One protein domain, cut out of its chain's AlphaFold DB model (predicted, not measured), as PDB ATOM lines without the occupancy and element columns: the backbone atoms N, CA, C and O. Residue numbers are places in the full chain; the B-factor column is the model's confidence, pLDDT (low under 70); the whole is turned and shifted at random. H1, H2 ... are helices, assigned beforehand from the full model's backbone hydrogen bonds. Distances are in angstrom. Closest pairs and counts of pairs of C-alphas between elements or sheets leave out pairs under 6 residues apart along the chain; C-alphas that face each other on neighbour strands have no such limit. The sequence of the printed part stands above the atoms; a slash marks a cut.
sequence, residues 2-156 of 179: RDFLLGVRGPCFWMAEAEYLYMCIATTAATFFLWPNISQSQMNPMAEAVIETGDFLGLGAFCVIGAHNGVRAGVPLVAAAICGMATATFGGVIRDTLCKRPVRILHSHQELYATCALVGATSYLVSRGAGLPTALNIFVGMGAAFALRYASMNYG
ATOM      1  N   ARG A   2     -31.016  18.168  41.338       88.44
ATOM      2  CA  ARG A   2     -29.567  18.095  41.595       88.44
ATOM      3  C   ARG A   2     -28.979  16.682  41.482       88.44
ATOM      4  O   ARG A   2     -28.080  16.468  40.685       88.44
ATOM      5  N   ASP A   3     -29.519  15.729  42.242       83.81
ATOM      6  CA  ASP A   3     -28.970  14.365  42.311       83.81
ATOM      7  C   ASP A   3     -29.044  13.641  40.953       83.81
ATOM      8  O   ASP A   3     -28.126  12.913  40.589       83.81
ATOM      9  N   PHE A   4     -30.074  13.938  40.151       85.38
ATOM     10  CA  PHE A   4     -30.177  13.468  38.766       85.38
ATOM     11  C   PHE A   4     -29.135  14.124  37.851       85.38
ATOM     12  O   PHE A   4     -28.502  13.425  37.068       85.38
ATOM     13  N   LEU A   5     -28.919  15.444  37.963       83.25
ATOM     14  CA  LEU A   5     -27.898  16.164  37.180       83.25
ATOM     15  C   LEU A   5     -26.480  15.657  37.472       83.25
ATOM     16  O   LEU A   5     -25.640  15.635  36.580       83.25
ATOM     17  N   LEU A   6     -26.222  15.250  38.715       85.56
ATOM     18  CA  LEU A   6     -24.943  14.682  39.138       85.56
ATOM     19  C   LEU A   6     -24.817  13.180  38.828       85.56
ATOM     20  O   LEU A   6     -23.776  12.593  39.110       85.56
ATOM     21  N   GLY A   7     -25.850  12.550  38.259       81.94
ATOM     22  CA  GLY A   7     -25.827  11.130  37.906       81.94
ATOM     23  C   GLY A   7     -25.700  10.197  39.114       81.94
ATOM     24  O   GLY A   7     -25.120   9.115  38.992       81.94
ATOM     25  N   VAL A   8     -26.207  10.604  40.283       81.88
ATOM     26  CA  VAL A   8     -26.147   9.796  41.509       81.88
ATOM     27  C   VAL A   8     -26.945   8.506  41.299       81.88
ATOM     28  O   VAL A   8     -28.139   8.543  41.014       81.88
ATOM     29  N   ARG A   9     -26.285   7.349  41.439       70.81
ATOM     30  CA  ARG A   9     -26.871   6.010  41.203       70.81
ATOM     31  C   ARG A   9     -27.617   5.425  42.416       70.81
ATOM     32  O   ARG A   9     -27.880   4.229  42.448       70.81
ATOM     33  N   GLY A  10     -27.918   6.249  43.416       77.75
ATOM     34  CA  GLY A  10     -28.578   5.864  44.667       77.75
ATOM     35  C   GLY A  10     -29.902   6.605  44.894       77.75
ATOM     36  O   GLY A  10     -30.314   7.399  44.043       77.75
ATOM     37  N   PRO A  11     -30.576   6.361  46.032       83.56
ATOM     38  CA  PRO A  11     -31.772   7.111  46.405       83.56
ATOM     39  C   PRO A  11     -31.465   8.612  46.522       83.56
ATOM     40  O   PRO A  11     -30.353   9.012  46.869       83.56
ATOM     41  N   CYS A  12     -32.456   9.455  46.221       85.50
ATOM     42  CA  CYS A  12     -32.338  10.904  46.410       85.50
ATOM     43  C   CYS A  12     -32.121  11.238  47.895       85.50
ATOM     44  O   CYS A  12     -32.587  10.492  48.752       85.50
ATOM     45  N   PHE A  13     -31.517  12.390  48.206       84.38
ATOM     46  CA  PHE A  13     -31.200  12.771  49.596       84.38
ATOM     47  C   PHE A  13     -32.385  12.614  50.578       84.38
ATOM     48  O   PHE A  13     -32.266  12.008  51.629       84.38
ATOM     49  N   TRP A  14     -33.589  13.052  50.207       83.81
ATOM     50  CA  TRP A  14     -34.772  12.953  51.075       83.81
ATOM     51  C   TRP A  14     -35.312  11.521  51.242       83.81
ATOM     52  O   TRP A  14     -36.093  11.268  52.154       83.81
ATOM     53  N   MET A  15     -34.938  10.599  50.350       86.06
ATOM     54  CA  MET A  15     -35.234   9.169  50.487       86.06
ATOM     55  C   MET A  15     -34.166   8.458  51.323       86.06
ATOM     56  O   MET A  15     -34.472   7.468  51.979       86.06
ATOM     57  N   ALA A  16     -32.920   8.936  51.266       85.50
ATOM     58  CA  ALA A  16     -31.815   8.410  52.057       85.50
ATOM     59  C   ALA A  16     -31.927   8.845  53.527       85.50
ATOM     60  O   ALA A  16     -31.750   8.031  54.428       85.50
ATOM     61  N   GLU A  17     -32.301  10.104  53.767       87.00
ATOM     62  CA  GLU A  17     -32.455  10.681  55.098       87.00
ATOM     63  C   GLU A  17     -33.893  11.186  55.322       87.00
ATOM     64  O   GLU A  17     -34.275  12.286  54.911       87.00
ATOM     65  N   ALA A  18     -34.702  10.394  56.035       91.25
ATOM     66  CA  ALA A  18     -36.103  10.721  56.332       91.25
ATOM     67  C   ALA A  18     -36.277  11.989  57.197       91.25
ATOM     68  O   ALA A  18     -37.355  12.584  57.222       91.25
ATOM     69  N   GLU A  19     -35.216  12.447  57.865       91.50
ATOM     70  CA  GLU A  19     -35.192  13.674  58.669       91.50
ATOM     71  C   GLU A  19     -35.649  14.906  57.873       91.50
ATOM     72  O   GLU A  19     -36.410  15.731  58.384       91.50
ATOM     73  N   TYR A  20     -35.274  15.000  56.591       89.19
ATOM     74  CA  TYR A  20     -35.720  16.095  55.726       89.19
ATOM     75  C   TYR A  20     -37.235  16.076  55.499       89.19
ATOM     76  O   TYR A  20     -37.854  17.138  55.415       89.19
ATOM     77  N   LEU A  21     -37.851  14.891  55.429       91.62
ATOM     78  CA  LEU A  21     -39.303  14.763  55.294       91.62
ATOM     79  C   LEU A  21     -40.012  15.200  56.576       91.62
ATOM     80  O   LEU A  21     -40.985  15.951  56.500       91.62
ATOM     81  N   TYR A  22     -39.500  14.798  57.743       93.56
ATOM     82  CA  TYR A  22     -40.058  15.226  59.026       93.56
ATOM     83  C   TYR A  22     -39.976  16.742  59.205       93.56
ATOM     84  O   TYR A  22     -40.969  17.353  59.603       93.56
ATOM     85  N   MET A  23     -38.854  17.367  58.833       91.81
ATOM     86  CA  MET A  23     -38.729  18.826  58.850       91.81
ATOM     87  C   MET A  23     -39.747  19.497  57.924       91.81
ATOM     88  O   MET A  23     -40.445  20.401  58.366       91.81
ATOM     89  N   CYS A  24     -39.903  19.026  56.680       91.12
ATOM     90  CA  CYS A  24     -40.877  19.582  55.734       91.12
ATOM     91  C   CYS A  24     -42.323  19.486  56.240       91.12
ATOM     92  O   CYS A  24     -43.092  20.443  56.112       91.12
ATOM     93  N   ILE A  25     -42.708  18.342  56.818       94.44
ATOM     94  CA  ILE A  25     -44.046  18.148  57.391       94.44
ATOM     95  C   ILE A  25     -44.239  19.083  58.585       94.44
ATOM     96  O   ILE A  25     -45.248  19.785  58.647       94.44
ATOM     97  N   ALA A  26     -43.258  19.153  59.488       94.38
ATOM     98  CA  ALA A  26     -43.314  20.015  60.662       94.38
ATOM     99  C   ALA A  26     -43.417  21.500  60.282       94.38
ATOM    100  O   ALA A  26     -44.296  22.196  60.787       94.38
ATOM    101  N   THR A  27     -42.590  21.987  59.349       90.75
ATOM    102  CA  THR A  27     -42.636  23.386  58.896       90.75
ATOM    103  C   THR A  27     -43.937  23.706  58.171       90.75
ATOM    104  O   THR A  27     -44.475  24.798  58.340       90.75
ATOM    105  N   THR A  28     -44.477  22.766  57.389       91.56
ATOM    106  CA  THR A  28     -45.753  22.953  56.679       91.56
ATOM    107  C   THR A  28     -46.922  22.998  57.656       91.56
ATOM    108  O   THR A  28     -47.742  23.909  57.574       91.56
ATOM    109  N   ALA A  29     -46.976  22.070  58.615       93.88
ATOM    110  CA  ALA A  29     -47.994  22.058  59.660       93.88
ATOM    111  C   ALA A  29     -47.925  23.337  60.507       93.88
ATOM    112  O   ALA A  29     -48.939  24.007  60.688       93.88
ATOM    113  N   ALA A  30     -46.724  23.728  60.946       90.62
ATOM    114  CA  ALA A  30     -46.517  24.972  61.678       90.62
ATOM    115  C   ALA A  30     -46.997  26.182  60.867       90.62
ATOM    116  O   ALA A  30     -47.778  26.982  61.372       90.62
ATOM    117  N   THR A  31     -46.611  26.285  59.592       87.62
ATOM    118  CA  THR A  31     -47.057  27.382  58.720       87.62
ATOM    119  C   THR A  31     -48.580  27.387  58.575       87.62
ATOM    120  O   THR A  31     -49.186  28.441  58.707       87.62
ATOM    121  N   PHE A  32     -49.220  26.231  58.378       88.62
ATOM    122  CA  PHE A  32     -50.672  26.120  58.216       88.62
ATOM    123  C   PHE A  32     -51.455  26.541  59.468       88.62
ATOM    124  O   PHE A  32     -52.432  27.273  59.351       88.62
ATOM    125  N   PHE A  33     -51.023  26.123  60.663       89.31
ATOM    126  CA  PHE A  33     -51.706  26.473  61.916       89.31
ATOM    127  C   PHE A  33     -51.394  27.893  62.403       89.31
ATOM    128  O   PHE A  33     -52.233  28.513  63.053       89.31
ATOM    129  N   LEU A  34     -50.209  28.424  62.088       85.44
ATOM    130  CA  LEU A  34     -49.835  29.799  62.422       85.44
ATOM    131  C   LEU A  34     -50.400  30.813  61.418       85.44
ATOM    132  O   LEU A  34     -50.601  31.971  61.781       85.44
ATOM    133  N   TRP A  35     -50.702  30.392  60.183       83.31
ATOM    134  CA  TRP A  35     -51.207  31.271  59.126       83.31
ATOM    135  C   TRP A  35     -52.458  32.068  59.525       83.31
ATOM    136  O   TRP A  35     -52.430  33.282  59.344       83.31
ATOM    137  N   PRO A  36     -53.526  31.488  60.114       80.25
ATOM    138  CA  PRO A  36     -54.717  32.243  60.511       80.25
ATOM    139  C   PRO A  36     -54.417  33.381  61.494       80.25
ATOM    140  O   PRO A  36     -54.999  34.458  61.381       80.25
ATOM    141  N   ASN A  37     -53.467  33.166  62.409       73.69
ATOM    142  CA  ASN A  37     -53.077  34.157  63.417       73.69
ATOM    143  C   ASN A  37     -52.251  35.303  62.811       73.69
ATOM    144  O   ASN A  37     -52.251  36.412  63.336       73.69
ATOM    145  N   ILE A  38     -51.561  35.043  61.698       68.12
ATOM    146  CA  ILE A  38     -50.754  36.030  60.970       68.12
ATOM    147  C   ILE A  38     -51.607  36.755  59.908       68.12
ATOM    148  O   ILE A  38     -51.427  37.946  59.671       68.12
ATOM    149  N   SER A  39     -52.557  36.043  59.292       60.59
ATOM    150  CA  SER A  39     -53.313  36.438  58.095       60.59
ATOM    151  C   SER A  39     -54.610  37.207  58.370       60.59
ATOM    152  O   SER A  39     -55.175  37.751  57.420       60.59
ATOM    153  N   GLN A  40     -55.113  37.272  59.611       55.31
ATOM    154  CA  GLN A  40     -56.307  38.082  59.923       55.31
ATOM    155  C   GLN A  40     -56.080  39.592  59.747       55.31
ATOM    156  O   GLN A  40     -57.040  40.336  59.560       55.31
ATOM    157  N   SER A  41     -54.825  40.046  59.724       54.53
ATOM    158  CA  SER A  41     -54.473  41.375  59.232       54.53
ATOM    159  C   SER A  41     -54.006  41.250  57.786       54.53
ATOM    160  O   SER A  41     -52.848  40.926  57.523       54.53
ATOM    161  N   GLN A  42     -54.897  41.507  56.829       52.81
ATOM    162  CA  GLN A  42     -54.593  41.445  55.394       52.81
ATOM    163  C   GLN A  42     -53.501  42.433  54.916       52.81
ATOM    164  O   GLN A  42     -53.232  42.487  53.722       52.81
ATOM    165  N   MET A  43     -52.855  43.195  55.808       54.50
ATOM    166  CA  MET A  43     -51.874  44.238  55.479       54.50
ATOM    167  C   MET A  43     -50.746  44.360  56.522       54.50
ATOM    168  O   MET A  43     -50.254  45.458  56.771       54.50
ATOM    169  N   ASN A  44     -50.314  43.271  57.166       65.88
ATOM    170  CA  ASN A  44     -49.121  43.343  58.016       65.88
ATOM    171  C   ASN A  44     -47.847  43.296  57.147       65.88
ATOM    172  O   ASN A  44     -47.486  42.203  56.704       65.88
ATOM    173  N   PRO A  45     -47.098  44.407  56.973       72.44
ATOM    174  CA  PRO A  45     -45.832  44.404  56.224       72.44
ATOM    175  C   PRO A  45     -44.809  43.412  56.802       72.44
ATOM    176  O   PRO A  45     -43.933  42.917  56.100       72.44
ATOM    177  N   MET A  46     -44.955  43.057  58.082       73.19
ATOM    178  CA  MET A  46     -44.140  42.041  58.746       73.19
ATOM    179  C   MET A  46     -44.336  40.633  58.165       73.19
ATOM    180  O   MET A  46     -43.374  39.876  58.083       73.19
ATOM    181  N   ALA A  47     -45.555  40.258  57.761       75.00
ATOM    182  CA  ALA A  47     -45.825  38.922  57.229       75.00
ATOM    183  C   ALA A  47     -45.198  38.738  55.840       75.00
ATOM    184  O   ALA A  47     -44.574  37.711  55.571       75.00
ATOM    185  N   GLU A  48     -45.302  39.762  54.990       75.56
ATOM    186  CA  GLU A  48     -44.638  39.797  53.684       75.56
ATOM    187  C   GLU A  48     -43.116  39.742  53.846       75.56
ATOM    188  O   GLU A  48     -42.471  38.875  53.256       75.56
ATOM    189  N   ALA A  49     -42.556  40.562  54.743       78.88
ATOM    190  CA  ALA A  49     -41.124  40.569  55.026       78.88
ATOM    191  C   ALA A  49     -40.605  39.205  55.510       78.88
ATOM    192  O   ALA A  49     -39.507  38.799  55.128       78.88
ATOM    193  N   VAL A  50     -41.374  38.466  56.318       81.62
ATOM    194  CA  VAL A  50     -40.993  37.118  56.781       81.62
ATOM    195  C   VAL A  50     -40.962  36.118  55.625       81.62
ATOM    196  O   VAL A  50     -40.003  35.353  55.512       81.62
ATOM    197  N   ILE A  51     -41.971  36.130  54.749       80.62
ATOM    198  CA  ILE A  51     -42.029  35.232  53.586       80.62
ATOM    199  C   ILE A  51     -40.875  35.533  52.623       80.62
ATOM    200  O   ILE A  51     -40.189  34.616  52.170       80.62
ATOM    201  N   GLU A  52     -40.629  36.813  52.342       80.38
ATOM    202  CA  GLU A  52     -39.551  37.253  51.456       80.38
ATOM    203  C   GLU A  52     -38.168  36.944  52.033       80.38
ATOM    204  O   GLU A  52     -37.320  36.367  51.351       80.38
ATOM    205  N   THR A  53     -37.947  37.238  53.315       81.81
ATOM    206  CA  THR A  53     -36.674  36.938  53.982       81.81
ATOM    207  C   THR A  53     -36.415  35.432  54.017       81.81
ATOM    208  O   THR A  53     -35.290  34.997  53.762       81.81
ATOM    209  N   GLY A  54     -37.448  34.619  54.267       85.88
ATOM    210  CA  GLY A  54     -37.357  33.162  54.199       85.88
ATOM    211  C   GLY A  54     -36.946  32.659  52.811       85.88
ATOM    212  O   GLY A  54     -36.099  31.773  52.702       85.88
ATOM    213  N   ASP A  55     -37.476  33.266  51.748       85.25
ATOM    214  CA  ASP A  55     -37.104  32.961  50.362       85.25
ATOM    215  C   ASP A  55     -35.625  33.300  50.087       85.25
ATOM    216  O   ASP A  55     -34.913  32.496  49.485       85.25
ATOM    217  N   PHE A  56     -35.113  34.427  50.599       85.50
ATOM    218  CA  PHE A  56     -33.703  34.812  50.416       85.50
ATOM    219  C   PHE A  56     -32.741  33.923  51.196       85.50
ATOM    220  O   PHE A  56     -31.692  33.540  50.671       85.50
ATOM    221  N   LEU A  57     -33.102  33.568  52.429       90.38
ATOM    222  CA  LEU A  57     -32.329  32.634  53.242       90.38
ATOM    223  C   LEU A  57     -32.277  31.254  52.581       90.38
ATOM    224  O   LEU A  57     -31.197  30.670  52.469       90.38
ATOM    225  N   GLY A  58     -33.415  30.767  52.077       91.38
ATOM    226  CA  GLY A  58     -33.490  29.520  51.318       91.38
ATOM    227  C   GLY A  58     -32.631  29.560  50.053       91.38
ATOM    228  O   GLY A  58     -31.855  28.637  49.805       91.38
ATOM    229  N   LEU A  59     -32.698  30.652  49.284       91.69
ATOM    230  CA  LEU A  59     -31.888  30.853  48.080       91.69
ATOM    231  C   LEU A  59     -30.384  30.777  48.385       91.69
ATOM    232  O   LEU A  59     -29.654  30.061  47.697       91.69
ATOM    233  N   GLY A  60     -29.929  31.495  49.418       93.50
ATOM    234  CA  GLY A  60     -28.526  31.520  49.832       93.50
ATOM    235  C   GLY A  60     -28.041  30.170  50.358       93.50
ATOM    236  O   GLY A  60     -26.985  29.687  49.953       93.50
ATOM    237  N   ALA A  61     -28.819  29.518  51.224       94.38
ATOM    238  CA  ALA A  61     -28.448  28.214  51.769       94.38
ATOM    239  C   ALA A  61     -28.367  27.147  50.665       94.38
ATOM    240  O   ALA A  61     -27.373  26.423  50.553       94.38
ATOM    241  N   PHE A  62     -29.381  27.061  49.799       94.38
ATOM    242  CA  PHE A  62     -29.442  26.023  48.774       94.38
ATOM    243  C   PHE A  62     -28.426  26.206  47.650       94.38
ATOM    244  O   PHE A  62     -27.972  25.200  47.095       94.38
ATOM    245  N   CYS A  63     -28.015  27.439  47.327       95.88
ATOM    246  CA  CYS A  63     -26.988  27.642  46.306       95.88
ATOM    247  C   CYS A  63     -25.621  27.132  46.782       95.88
ATOM    248  O   CYS A  63     -24.935  26.429  46.036       95.88
ATOM    249  N   VAL A  64     -25.284  27.375  48.053       96.62
ATOM    250  CA  VAL A  64     -24.066  26.867  48.693       96.62
ATOM    251  C   VAL A  64     -24.115  25.348  48.838       96.62
ATOM    252  O   VAL A  64     -23.171  24.666  48.442       96.62
ATOM    253  N   ILE A  65     -25.227  24.791  49.335       94.88
ATOM    254  CA  ILE A  65     -25.395  23.337  49.486       94.88
ATOM    255  C   ILE A  65     -25.286  22.634  48.127       94.88
ATOM    256  O   ILE A  65     -24.629  21.599  48.013       94.88
ATOM    257  N   GLY A  66     -25.909  23.174  47.076       93.75
ATOM    258  CA  GLY A  66     -25.821  22.606  45.731       93.75
ATOM    259  C   GLY A  66     -24.404  22.683  45.155       93.75
ATOM    260  O   GLY A  66     -23.912  21.686  44.627       93.75
ATOM    261  N   ALA A  67     -23.713  23.815  45.329       95.88
ATOM    262  CA  ALA A  67     -22.331  23.981  44.878       95.88
ATOM    263  C   ALA A  67     -21.372  23.033  45.609       95.88
ATOM    264  O   ALA A  67     -20.552  22.368  44.977       95.88
ATOM    265  N   HIS A  68     -21.520  22.908  46.929       95.12
ATOM    266  CA  HIS A  68     -20.746  21.976  47.741       95.12
ATOM    267  C   HIS A  68     -20.946  20.522  47.293       95.12
ATOM    268  O   HIS A  68     -19.975  19.785  47.131       95.12
ATOM    269  N   ASN A  69     -22.191  20.113  47.031       92.06
ATOM    270  CA  ASN A  69     -22.484  18.770  46.531       92.06
ATOM    271  C   ASN A  69     -21.918  18.529  45.127       92.06
ATOM    272  O   ASN A  69     -21.400  17.446  44.871       92.06
ATOM    273  N   GLY A  70     -21.945  19.531  44.242       92.50
ATOM    274  CA  GLY A  70     -21.267  19.449  42.946       92.50
ATOM    275  C   GLY A  70     -19.771  19.177  43.110       92.50
ATOM    276  O   GLY A  70     -19.243  18.232  42.530       92.50
ATOM    277  N   VAL A  71     -19.100  19.931  43.982       93.31
ATOM    278  CA  VAL A  71     -17.678  19.709  44.289       93.31
ATOM    279  C   VAL A  71     -17.427  18.306  44.847       93.31
ATOM    280  O   VAL A  71     -16.476  17.650  44.429       93.31
ATOM    281  N   ARG A  72     -18.276  17.817  45.761       91.62
ATOM    282  CA  ARG A  72     -18.166  16.454  46.312       91.62
ATOM    283  C   ARG A  72     -18.364  15.365  45.259       91.62
ATOM    284  O   ARG A  72     -17.753  14.311  45.375       91.62
ATOM    285  N   ALA A  73     -19.183  15.625  44.245       89.19
ATOM    286  CA  ALA A  73     -19.371  14.737  43.103       89.19
ATOM    287  C   ALA A  73     -18.201  14.784  42.098       89.19
ATOM    288  O   ALA A  73     -18.232  14.069  41.101       89.19
ATOM    289  N   GLY A  74     -17.175  15.614  42.333       90.62
ATOM    290  CA  GLY A  74     -15.983  15.693  41.487       90.62
ATOM    291  C   GLY A  74     -16.211  16.371  40.135       90.62
ATOM    292  O   GLY A  74     -15.381  16.230  39.239       90.62
ATOM    293  N   VAL A  75     -17.318  17.102  39.957       91.62
ATOM    294  CA  VAL A  75     -17.593  17.807  38.696       91.62
ATOM    295  C   VAL A  75     -16.759  19.095  38.586       91.62
ATOM    296  O   VAL A  75     -16.361  19.662  39.610       91.62
ATOM    297  N   PRO A  76     -16.516  19.614  37.367       94.12
ATOM    298  CA  PRO A  76     -15.806  20.878  37.174       94.12
ATOM    299  C   PRO A  76     -16.452  22.047  37.934       94.12
ATOM    300  O   PRO A  76     -17.674  22.100  38.071       94.12
ATOM    301  N   LEU A  77     -15.655  23.035  38.360       93.94
ATOM    302  CA  LEU A  77     -16.132  24.173  39.172       93.94
ATOM    303  C   LEU A  77     -17.318  24.916  38.541       93.94
ATOM    304  O   LEU A  77     -18.265  25.274  39.236       93.94
ATOM    305  N   VAL A  78     -17.302  25.098  37.218       94.81
ATOM    306  CA  VAL A  78     -18.407  25.730  36.482       94.81
ATOM    307  C   VAL A  78     -19.694  24.909  36.617       94.81
ATOM    308  O   VAL A  78     -20.749  25.456  36.936       94.81
ATOM    309  N   ALA A  79     -19.608  23.588  36.449       92.81
ATOM    310  CA  ALA A  79     -20.747  22.689  36.617       92.81
ATOM    311  C   ALA A  79     -21.235  22.660  38.075       92.81
ATOM    312  O   ALA A  79     -22.442  22.643  38.311       92.81
ATOM    313  N   ALA A  80     -20.331  22.737  39.056       94.75
ATOM    314  CA  ALA A  80     -20.695  22.850  40.466       94.75
ATOM    315  C   ALA A  80     -21.451  24.159  40.758       94.75
ATOM    316  O   ALA A  80     -22.454  24.139  41.471       94.75
ATOM    317  N   ALA A  81     -21.045  25.283  40.161       96.00
ATOM    318  CA  ALA A  81     -21.745  26.558  40.327       96.00
ATOM    319  C   ALA A  81     -23.161  26.514  39.725       96.00
ATOM    320  O   ALA A  81     -24.126  26.946  40.359       96.00
ATOM    321  N   ILE A  82     -23.298  25.917  38.533       94.69
ATOM    322  CA  ILE A  82     -24.597  25.682  37.883       94.69
ATOM    323  C   ILE A  82     -25.465  24.757  38.738       94.69
ATOM    324  O   ILE A  82     -26.654  25.014  38.908       94.69
ATOM    325  N   CYS A  83     -24.878  23.716  39.322       94.06
ATOM    326  CA  CYS A  83     -25.552  22.799  40.234       94.06
ATOM    327  C   CYS A  83     -26.083  23.529  41.482       94.06
ATOM    328  O   CYS A  83     -27.231  23.317  41.885       94.06
ATOM    329  N   GLY A  84     -25.294  24.448  42.046       94.81
ATOM    330  CA  GLY A  84     -25.710  25.362  43.113       94.81
ATOM    331  C   GLY A  84     -26.915  26.210  42.720       94.81
ATOM    332  O   GLY A  84     -27.968  26.132  43.355       94.81
ATOM    333  N   MET A  85     -26.792  26.956  41.623       95.00
ATOM    334  CA  MET A  85     -27.879  27.768  41.074       95.00
ATOM    335  C   MET A  85     -29.146  26.938  40.831       95.00
ATOM    336  O   MET A  85     -30.222  27.329  41.276       95.00
ATOM    337  N   ALA A  86     -29.037  25.784  40.167       93.31
ATOM    338  CA  ALA A  86     -30.157  24.893  39.879       93.31
ATOM    339  C   ALA A  86     -30.832  24.392  41.168       93.31
ATOM    340  O   ALA A  86     -32.054  24.414  41.290       93.31
ATOM    341  N   THR A  87     -30.051  23.992  42.171       93.50
ATOM    342  CA  THR A  87     -30.596  23.516  43.452       93.50
ATOM    343  C   THR A  87     -31.442  24.591  44.135       93.50
ATOM    344  O   THR A  87     -32.542  24.299  44.596       93.50
ATOM    345  N   ALA A  88     -30.971  25.838  44.140       92.62
ATOM    346  CA  ALA A  88     -31.675  26.948  44.776       92.62
ATOM    347  C   ALA A  88     -32.908  27.425  43.986       92.62
ATOM    348  O   ALA A  88     -33.886  27.901  44.557       92.62
ATOM    349  N   THR A  89     -32.875  27.298  42.662       91.25
ATOM    350  CA  THR A  89     -33.901  27.856  41.776       91.25
ATOM    351  C   THR A  89     -35.057  26.908  41.501       91.25
ATOM    352  O   THR A  89     -36.214  27.325  41.554       91.25
ATOM    353  N   PHE A  90     -34.777  25.631  41.240       90.44
ATOM    354  CA  PHE A  90     -35.803  24.673  40.825       90.44
ATOM    355  C   PHE A  90     -36.877  24.440  41.897       90.44
ATOM    356  O   PHE A  90     -38.027  24.192  41.544       90.44
ATOM    357  N   GLY A  91     -36.544  24.574  43.185       87.19
ATOM    358  CA  GLY A  91     -37.537  24.507  44.264       87.19
ATOM    359  C   GLY A  91     -38.612  25.593  44.138       87.19
ATOM    360  O   GLY A  91     -39.805  25.293  44.180       87.19
ATOM    361  N   GLY A  92     -38.194  26.839  43.884       86.12
ATOM    362  CA  GLY A  92     -39.104  27.958  43.633       86.12
ATOM    363  C   GLY A  92     -39.912  27.778  42.345       86.12
ATOM    364  O   GLY A  92     -41.113  28.015  42.341       86.12
ATOM    365  N   VAL A  93     -39.289  27.264  41.276       88.94
ATOM    366  CA  VAL A  93     -39.990  26.965  40.011       88.94
ATOM    367  C   VAL A  93     -41.126  25.964  40.224       88.94
ATOM    368  O   VAL A  93     -42.236  26.190  39.745       88.94
ATOM    369  N   ILE A  94     -40.867  24.869  40.947       90.62
ATOM    370  CA  ILE A  94     -41.881  23.847  41.237       90.62
ATOM    371  C   ILE A  94     -43.010  24.449  42.081       90.62
ATOM    372  O   ILE A  94     -44.175  24.278  41.725       90.62
ATOM    373  N   ARG A  95     -42.679  25.201  43.142       87.25
ATOM    374  CA  ARG A  95     -43.657  25.914  43.984       87.25
ATOM    375  C   ARG A  95     -44.567  26.807  43.143       87.25
ATOM    376  O   ARG A  95     -45.786  26.677  43.206       87.25
ATOM    377  N   ASP A  96     -43.979  27.683  42.337       87.25
ATOM    378  CA  ASP A  96     -44.723  28.677  41.564       87.25
ATOM    379  C   ASP A  96     -45.616  27.998  40.509       87.25
ATOM    380  O   ASP A  96     -46.777  28.374  40.344       87.25
ATOM    381  N   THR A  97     -45.119  26.933  39.868       88.19
ATOM    382  CA  THR A  97     -45.872  26.155  38.869       88.19
ATOM    383  C   THR A  97     -47.071  25.440  39.492       88.19
ATOM    384  O   THR A  97     -48.179  25.523  38.962       88.19
ATOM    385  N   LEU A  98     -46.885  24.777  40.642       89.44
ATOM    386  CA  LEU A  98     -47.970  24.104  41.367       89.44
ATOM    387  C   LEU A  98     -49.032  25.100  41.853       89.44
ATOM    388  O   LEU A  98     -50.224  24.805  41.809       89.44
ATOM    389  N   CYS A  99     -48.614  26.307  42.241       87.75
ATOM    390  CA  CYS A  99     -49.511  27.397  42.620       87.75
ATOM    391  C   CYS A  99     -50.129  28.148  41.425       87.75
ATOM    392  O   CYS A  99     -50.844  29.126  41.649       87.75
ATOM    393  N   LYS A 100     -49.862  27.736  40.174       87.25
ATOM    394  CA  LYS A 100     -50.290  28.428  38.939       87.25
ATOM    395  C   LYS A 100     -49.895  29.914  38.908       87.25
ATOM    396  O   LYS A 100     -50.619  30.749  38.371       87.25
ATOM    397  N   ARG A 101     -48.748  30.250  39.501       80.31
ATOM    398  CA  ARG A 101     -48.170  31.596  39.516       80.31
ATOM    399  C   ARG A 101     -47.097  31.733  38.432       80.31
ATOM    400  O   ARG A 101     -46.485  30.738  38.041       80.31
ATOM    401  N   PRO A 102     -46.840  32.956  37.941       80.62
ATOM    402  CA  PRO A 102     -45.726  33.206  37.038       80.62
ATOM    403  C   PRO A 102     -44.394  32.813  37.690       80.62
ATOM    404  O   PRO A 102     -44.051  33.316  38.756       80.62
ATOM    405  N   VAL A 103     -43.625  31.932  37.039       80.31
ATOM    406  CA  VAL A 103     -42.306  31.503  37.530       80.31
ATOM    407  C   VAL A 103     -41.355  32.698  37.550       80.31
ATOM    408  O   VAL A 103     -41.032  33.254  36.494       80.31
ATOM    409  N   ARG A 104     -40.858  33.051  38.740       76.81
ATOM    410  CA  ARG A 104     -40.044  34.259  38.983       76.81
ATOM    411  C   ARG A 104     -38.789  34.354  38.109       76.81
ATOM    412  O   ARG A 104     -38.376  35.443  37.742       76.81
ATOM    413  N   ILE A 105     -38.206  33.214  37.739       77.06
ATOM    414  CA  ILE A 105     -36.967  33.131  36.941       77.06
ATOM    415  C   ILE A 105     -37.194  33.429  35.458       77.06
ATOM    416  O   ILE A 105     -36.320  33.986  34.804       77.06
ATOM    417  N   LEU A 106     -38.352  33.040  34.921       69.50
ATOM    418  CA  LEU A 106     -38.679  33.180  33.498       69.50
ATOM    419  C   LEU A 106     -39.303  34.543  33.172       69.50
ATOM    420  O   LEU A 106     -39.453  34.900  32.007       69.50
ATOM    421  N   HIS A 107     -39.681  35.307  34.194       67.81
ATOM    422  CA  HIS A 107     -40.334  36.592  34.017       67.81
ATOM    423  C   HIS A 107     -39.300  37.703  33.890       67.81
ATOM    424  O   HIS A 107     -38.707  38.143  34.865       67.81
ATOM    425  N   SER A 108     -39.148  38.208  32.667       57.31
ATOM    426  CA  SER A 108     -38.181  39.257  32.323       57.31
ATOM    427  C   SER A 108     -38.394  40.590  33.061       57.31
ATOM    428  O   SER A 108     -37.488  41.414  33.105       57.31
ATOM    429  N   HIS A 109     -39.588  40.817  33.621       57.16
ATOM    430  CA  HIS A 109     -39.909  41.991  34.443       57.16
ATOM    431  C   HIS A 109     -39.556  41.820  35.926       57.16
ATOM    432  O   HIS A 109     -39.626  42.791  36.678       57.16
ATOM    433  N   GLN A 110     -39.221  40.602  36.353       62.50
ATOM    434  CA  GLN A 110     -38.852  40.304  37.730       62.50
ATOM    435  C   GLN A 110     -37.357  40.559  37.946       62.50
ATOM    436  O   GLN A 110     -36.531  40.524  37.034       62.50
ATOM    437  N   GLU A 111     -37.028  40.847  39.192       69.25
ATOM    438  CA  GLU A 111     -35.676  41.098  39.670       69.25
ATOM    439  C   GLU A 111     -34.745  39.884  39.558       69.25
ATOM    440  O   GLU A 111     -35.185  38.733  39.468       69.25
ATOM    441  N   LEU A 112     -33.443  40.140  39.679       80.12
ATOM    442  CA  LEU A 112     -32.383  39.137  39.664       80.12
ATOM    443  C   LEU A 112     -32.635  38.017  40.689       80.12
ATOM    444  O   LEU A 112     -32.549  38.225  41.895       80.12
ATOM    445  N   TYR A 113     -32.916  36.801  40.213       84.69
ATOM    446  CA  TYR A 113     -33.125  35.628  41.074       84.69
ATOM    447  C   TYR A 113     -32.070  34.543  40.827       84.69
ATOM    448  O   TYR A 113     -31.261  34.242  41.704       84.69
ATOM    449  N   ALA A 114     -32.020  33.988  39.612       89.19
ATOM    450  CA  ALA A 114     -31.057  32.939  39.261       89.19
ATOM    451  C   ALA A 114     -29.605  33.442  39.279       89.19
ATOM    452  O   ALA A 114     -28.705  32.740  39.734       89.19
ATOM    453  N   THR A 115     -29.384  34.686  38.850       90.69
ATOM    454  CA  THR A 115     -28.075  35.350  38.894       90.69
ATOM    455  C   THR A 115     -27.573  35.517  40.328       90.69
ATOM    456  O   THR A 115     -26.403  35.253  40.582       90.69
ATOM    457  N   CYS A 116     -28.448  35.847  41.285       92.50
ATOM    458  CA  CYS A 116     -28.100  35.912  42.709       92.50
ATOM    459  C   CYS A 116     -27.630  34.557  43.246       92.50
ATOM    460  O   CYS A 116     -26.596  34.475  43.908       92.50
ATOM    461  N   ALA A 117     -28.339  33.479  42.900       93.62
ATOM    462  CA  ALA A 117     -27.927  32.128  43.269       93.62
ATOM    463  C   ALA A 117     -26.585  31.731  42.630       93.62
ATOM    464  O   ALA A 117     -25.756  31.103  43.285       93.62
ATOM    465  N   LEU A 118     -26.348  32.119  41.372       94.88
ATOM    466  CA  LEU A 118     -25.086  31.857  40.681       94.88
ATOM    467  C   LEU A 118     -23.916  32.625  41.312       94.88
ATOM    468  O   LEU A 118     -22.848  32.052  41.517       94.88
ATOM    469  N   VAL A 119     -24.110  33.897  41.668       96.00
ATOM    470  CA  VAL A 119     -23.099  34.709  42.366       96.00
ATOM    471  C   VAL A 119     -22.801  34.141  43.758       96.00
ATOM    472  O   VAL A 119     -21.639  34.027  44.143       96.00
ATOM    473  N   GLY A 120     -23.815  33.689  44.498       95.94
ATOM    474  CA  GLY A 120     -23.613  32.997  45.777       95.94
ATOM    475  C   GLY A 120     -22.835  31.686  45.643       95.94
ATOM    476  O   GLY A 120     -21.876  31.434  46.369       95.94
ATOM    477  N   ALA A 121     -23.197  30.859  44.661       96.44
ATOM    478  CA  ALA A 121     -22.503  29.603  44.398       96.44
ATOM    479  C   ALA A 121     -21.046  29.830  43.961       96.44
ATOM    480  O   ALA A 121     -20.141  29.145  44.430       96.44
ATOM    481  N   THR A 122     -20.797  30.805  43.086       96.75
ATOM    482  CA  THR A 122     -19.441  31.130  42.616       96.75
ATOM    483  C   THR A 122     -18.582  31.750  43.712       96.75
ATOM    484  O   THR A 122     -17.441  31.330  43.871       96.75
ATOM    485  N   SER A 123     -19.116  32.672  44.515       96.62
ATOM    486  CA  SER A 123     -18.390  33.251  45.656       96.62
ATOM    487  C   SER A 123     -17.993  32.193  46.688       96.62
ATOM    488  O   SER A 123     -16.844  32.193  47.124       96.62
ATOM    489  N   TYR A 124     -18.871  31.225  46.981       96.94
ATOM    490  CA  TYR A 124     -18.532  30.044  47.785       96.94
ATOM    491  C   TYR A 124     -17.374  29.225  47.183       96.94
ATOM    492  O   TYR A 124     -16.464  28.795  47.894       96.94
ATOM    493  N   LEU A 125     -17.392  28.984  45.868       95.69
ATOM    494  CA  LEU A 125     -16.343  28.207  45.198       95.69
ATOM    495  C   LEU A 125     -15.001  28.950  45.175       95.69
ATOM    496  O   LEU A 125     -13.959  28.325  45.369       95.69
ATOM    497  N   VAL A 126     -15.026  30.268  44.971       96.00
ATOM    498  CA  VAL A 126     -13.834  31.127  44.992       96.00
ATOM    499  C   VAL A 126     -13.236  31.178  46.393       96.00
ATOM    500  O   VAL A 126     -12.037  30.955  46.547       96.00
ATOM    501  N   SER A 127     -14.055  31.398  47.426       94.44
ATOM    502  CA  SER A 127     -13.579  31.440  48.811       94.44
ATOM    503  C   SER A 127     -12.997  30.088  49.241       94.44
ATOM    504  O   SER A 127     -11.944  30.031  49.877       94.44
ATOM    505  N   ARG A 128     -13.616  28.984  48.797       93.81
ATOM    506  CA  ARG A 128     -13.077  27.633  48.982       93.81
ATOM    507  C   ARG A 128     -11.721  27.463  48.293       93.81
ATOM    508  O   ARG A 128     -10.827  26.853  48.873       93.81
ATOM    509  N   GLY A 129     -11.564  27.981  47.074       92.25
ATOM    510  CA  GLY A 129     -10.295  27.964  46.339       92.25
ATOM    511  C   GLY A 129      -9.185  28.771  47.020       92.25
ATOM    512  O   GLY A 129      -8.023  28.396  46.928       92.25
ATOM    513  N   ALA A 130      -9.546  29.819  47.764       92.62
ATOM    514  CA  ALA A 130      -8.622  30.634  48.552       92.62
ATOM    515  C   ALA A 130      -8.170  29.975  49.874       92.62
ATOM    516  O   ALA A 130      -7.403  30.574  50.623       92.62
ATOM    517  N   GLY A 131      -8.639  28.760  50.188       92.06
ATOM    518  CA  GLY A 131      -8.235  28.030  51.395       92.06
ATOM    519  C   GLY A 131      -8.885  28.528  52.690       92.06
ATOM    520  O   GLY A 131      -8.412  28.202  53.777       92.06
ATOM    521  N   LEU A 132      -9.971  29.303  52.601       92.00
ATOM    522  CA  LEU A 132     -10.711  29.769  53.773       92.00
ATOM    523  C   LEU A 132     -11.397  28.598  54.514       92.00
ATOM    524  O   LEU A 132     -11.818  27.622  53.879       92.00
ATOM    525  N   PRO A 133     -11.584  28.704  55.845       94.12
ATOM    526  CA  PRO A 133     -12.359  27.750  56.634       94.12
ATOM    527  C   PRO A 133     -13.766  27.510  56.077       94.12
ATOM    528  O   PRO A 133     -14.439  28.436  55.622       94.12
ATOM    529  N   THR A 134     -14.263  26.274  56.188       90.88
ATOM    530  CA  THR A 134     -15.573  25.864  55.650       90.88
ATOM    531  C   THR A 134     -16.723  26.752  56.122       90.88
ATOM    532  O   THR A 134     -17.568  27.120  55.310       90.88
ATOM    533  N   ALA A 135     -16.734  27.137  57.402       93.62
ATOM    534  CA  ALA A 135     -17.758  28.026  57.947       93.62
ATOM    535  C   ALA A 135     -17.774  29.382  57.224       93.62
ATOM    536  O   ALA A 135     -18.826  29.835  56.780       93.62
ATOM    537  N   LEU A 136     -16.600  29.991  57.022       94.12
ATOM    538  CA  LEU A 136     -16.481  31.263  56.310       94.12
ATOM    539  C   LEU A 136     -16.900  31.137  54.846       94.12
ATOM    540  O   LEU A 136     -17.594  32.016  54.352       94.12
ATOM    541  N   ASN A 137     -16.572  30.031  54.175       94.06
ATOM    542  CA  ASN A 137     -17.020  29.806  52.797       94.06
ATOM    543  C   ASN A 137     -18.545  29.838  52.680       94.06
ATOM    544  O   ASN A 137     -19.088  30.461  51.768       94.06
ATOM    545  N   ILE A 138     -19.235  29.187  53.619       94.62
ATOM    546  CA  ILE A 138     -20.698  29.154  53.653       94.62
ATOM    547  C   ILE A 138     -21.253  30.566  53.853       94.62
ATOM    548  O   ILE A 138     -22.105  30.994  53.075       94.62
ATOM    549  N   PHE A 139     -20.740  31.309  54.837       95.62
ATOM    550  CA  PHE A 139     -21.202  32.673  55.105       95.62
ATOM    551  C   PHE A 139     -20.916  33.639  53.955       95.62
ATOM    552  O   PHE A 139     -21.767  34.468  53.647       95.62
ATOM    553  N   VAL A 140     -19.771  33.511  53.280       95.56
ATOM    554  CA  VAL A 140     -19.444  34.319  52.096       95.56
ATOM    555  C   VAL A 140     -20.430  34.032  50.963       95.56
ATOM    556  O   VAL A 140     -21.001  34.969  50.410       95.56
ATOM    557  N   GLY A 141     -20.689  32.758  50.655       95.31
ATOM    558  CA  GLY A 141     -21.628  32.376  49.598       95.31
ATOM    559  C   GLY A 141     -23.070  32.800  49.885       95.31
ATOM    560  O   GLY A 141     -23.728  33.413  49.040       95.31
ATOM    561  N   MET A 142     -23.554  32.520  51.098       95.38
ATOM    562  CA  MET A 142     -24.894  32.918  51.538       95.38
ATOM    563  C   MET A 142     -25.038  34.440  51.583       95.38
ATOM    564  O   MET A 142     -26.019  34.978  51.073       95.38
ATOM    565  N   GLY A 143     -24.049  35.133  52.153       95.00
ATOM    566  CA  GLY A 143     -24.025  36.587  52.262       95.00
ATOM    567  C   GLY A 143     -24.010  37.267  50.899       95.00
ATOM    568  O   GLY A 143     -24.775  38.202  50.686       95.00
ATOM    569  N   ALA A 144     -23.224  36.764  49.944       95.19
ATOM    570  CA  ALA A 144     -23.193  37.290  48.582       95.19
ATOM    571  C   ALA A 144     -24.538  37.113  47.856       95.19
ATOM    572  O   ALA A 144     -25.027  38.058  47.235       95.19
ATOM    573  N   ALA A 145     -25.166  35.934  47.962       94.38
ATOM    574  CA  ALA A 145     -26.493  35.699  47.388       94.38
ATOM    575  C   ALA A 145     -27.551  36.622  48.006       94.38
ATOM    576  O   ALA A 145     -28.332  37.238  47.281       94.38
ATOM    577  N   PHE A 146     -27.560  36.725  49.337       92.25
ATOM    578  CA  PHE A 146     -28.509  37.543  50.084       92.25
ATOM    579  C   PHE A 146     -28.334  39.032  49.780       92.25
ATOM    580  O   PHE A 146     -29.300  39.701  49.425       92.25
ATOM    581  N   ALA A 147     -27.102  39.543  49.842       91.75
ATOM    582  CA  ALA A 147     -26.793  40.943  49.575       91.75
ATOM    583  C   ALA A 147     -27.176  41.341  48.147       91.75
ATOM    584  O   ALA A 147     -27.788  42.390  47.950       91.75
ATOM    585  N   LEU A 148     -26.882  40.493  47.154       90.69
ATOM    586  CA  LEU A 148     -27.256  40.780  45.773       90.69
ATOM    587  C   LEU A 148     -28.773  40.715  45.571       90.69
ATOM    588  O   LEU A 148     -29.322  41.535  44.837       90.69
ATOM    589  N   ARG A 149     -29.468  39.791  46.248       88.12
ATOM    590  CA  ARG A 149     -30.931  39.706  46.170       88.12
ATOM    591  C   ARG A 149     -31.602  40.921  46.798       88.12
ATOM    592  O   ARG A 149     -32.491  41.494  46.175       88.12
ATOM    593  N   TYR A 150     -31.124  41.330  47.967       87.75
ATOM    594  CA  TYR A 150     -31.576  42.521  48.677       87.75
ATOM    595  C   TYR A 150     -31.312  43.797  47.864       87.75
ATOM    596  O   TYR A 150     -32.208  44.617  47.672       87.75
ATOM    597  N   ALA A 151     -30.110  43.934  47.295       87.19
ATOM    598  CA  ALA A 151     -29.784  45.034  46.391       87.19
ATOM    599  C   ALA A 151     -30.684  45.027  45.146       87.19
ATOM    600  O   ALA A 151     -31.170  46.073  44.726       87.19
ATOM    601  N   SER A 152     -30.959  43.854  44.573       85.00
ATOM    602  CA  SER A 152     -31.830  43.747  43.405       85.00
ATOM    603  C   SER A 152     -33.254  44.223  43.670       85.00
ATOM    604  O   SER A 152     -33.864  44.743  42.740       85.00
ATOM    605  N   MET A 153     -33.760  44.063  44.894       78.75
ATOM    606  CA  MET A 153     -35.077  44.563  45.295       78.75
ATOM    607  C   MET A 153     -35.083  46.069  45.488       78.75
ATOM    608  O   MET A 153     -35.873  46.775  44.869       78.75
ATOM    609  N   ASN A 154     -34.149  46.578  46.290       82.44
ATOM    610  CA  ASN A 154     -34.123  47.999  46.632       82.44
ATOM    611  C   ASN A 154     -33.784  48.893  45.436       82.44
ATOM    612  O   ASN A 154     -34.321  49.989  45.311       82.44
ATOM    613  N   TYR A 155     -32.901  48.427  44.549       81.81
ATOM    614  CA  TYR A 155     -32.491  49.170  43.356       81.81
ATOM    615  C   TYR A 155     -33.263  48.757  42.096       81.81
ATOM    616  O   TYR A 155     -32.996  49.288  41.018       81.81
ATOM    617  N   GLY A 156     -34.193  47.800  42.197       78.12
ATOM    618  CA  GLY A 156     -34.977  47.314  41.062       78.12
ATOM    619  C   GLY A 156     -34.118  46.764  39.918       78.12
ATOM    620  O   GLY A 156     -34.462  46.961  38.750       78.12
TER     621      GLY A 156
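AT A GLANCE: This is residues 2 to 156 of the 179 residues of the protein "Hypothetical protein" of Pycnococcus provasolii (UniProt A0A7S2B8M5). Four helices, H4 to H7, pack in an up-and-down bundle, each running against the one before it, while H3 runs beside long H4 as a separate arm, with a gap between. Short H1 packs on H5, and short H2 sits near H3. The printed part has 155 residues with seven named helices, H1 to H7 in chain order, and no named strand: all helix. It is compact, with a radius of gyration of the C-alphas of 16.7 A, and spans 49 by 39 by 30 A.

HOW THE PARTS SIT: H1, residues 2 to 5, touches residues 83 to 87 alone of H5, residues 77 to 98; their closest C-alphas, Arg 2 and Thr 87, are 5.8 A apart. H3, residues 19 to 39, is close but not clearly touching H4, residues 45 to 72: closest C-alphas Ile 38 and Ala 47, 6.8 A. H4 and H5 form a hairpin at a steep tilt of 38 degrees, closest at C-alphas Gly 66 and Gly 84, 3.8 A. H6, residues 114 to 129, and H7, residues 134 to 154, form a hairpin at a shallow tilt of 27 degrees. Every O i to N i+4 pair is within hydrogen-bond range in H4, H6 and H7, against 15 of 17 in H3 and 16 of 18 in H5.

IN THESE COORDINATES: C-alpha 2 begins H1 at (-29.567, 18.095, 41.595). H2 is residues 13 to 16. H4 is 40.6 A long, H5 31.9 A. H7, 30.3 A, ends at C-alpha 154, (-34.123, 47.999, 46.632).

THE WHOLE: The printed part has no cut. H5 to H6 is a long link. Confidence is under 70 at residues 38 to 44 and 106 to 111.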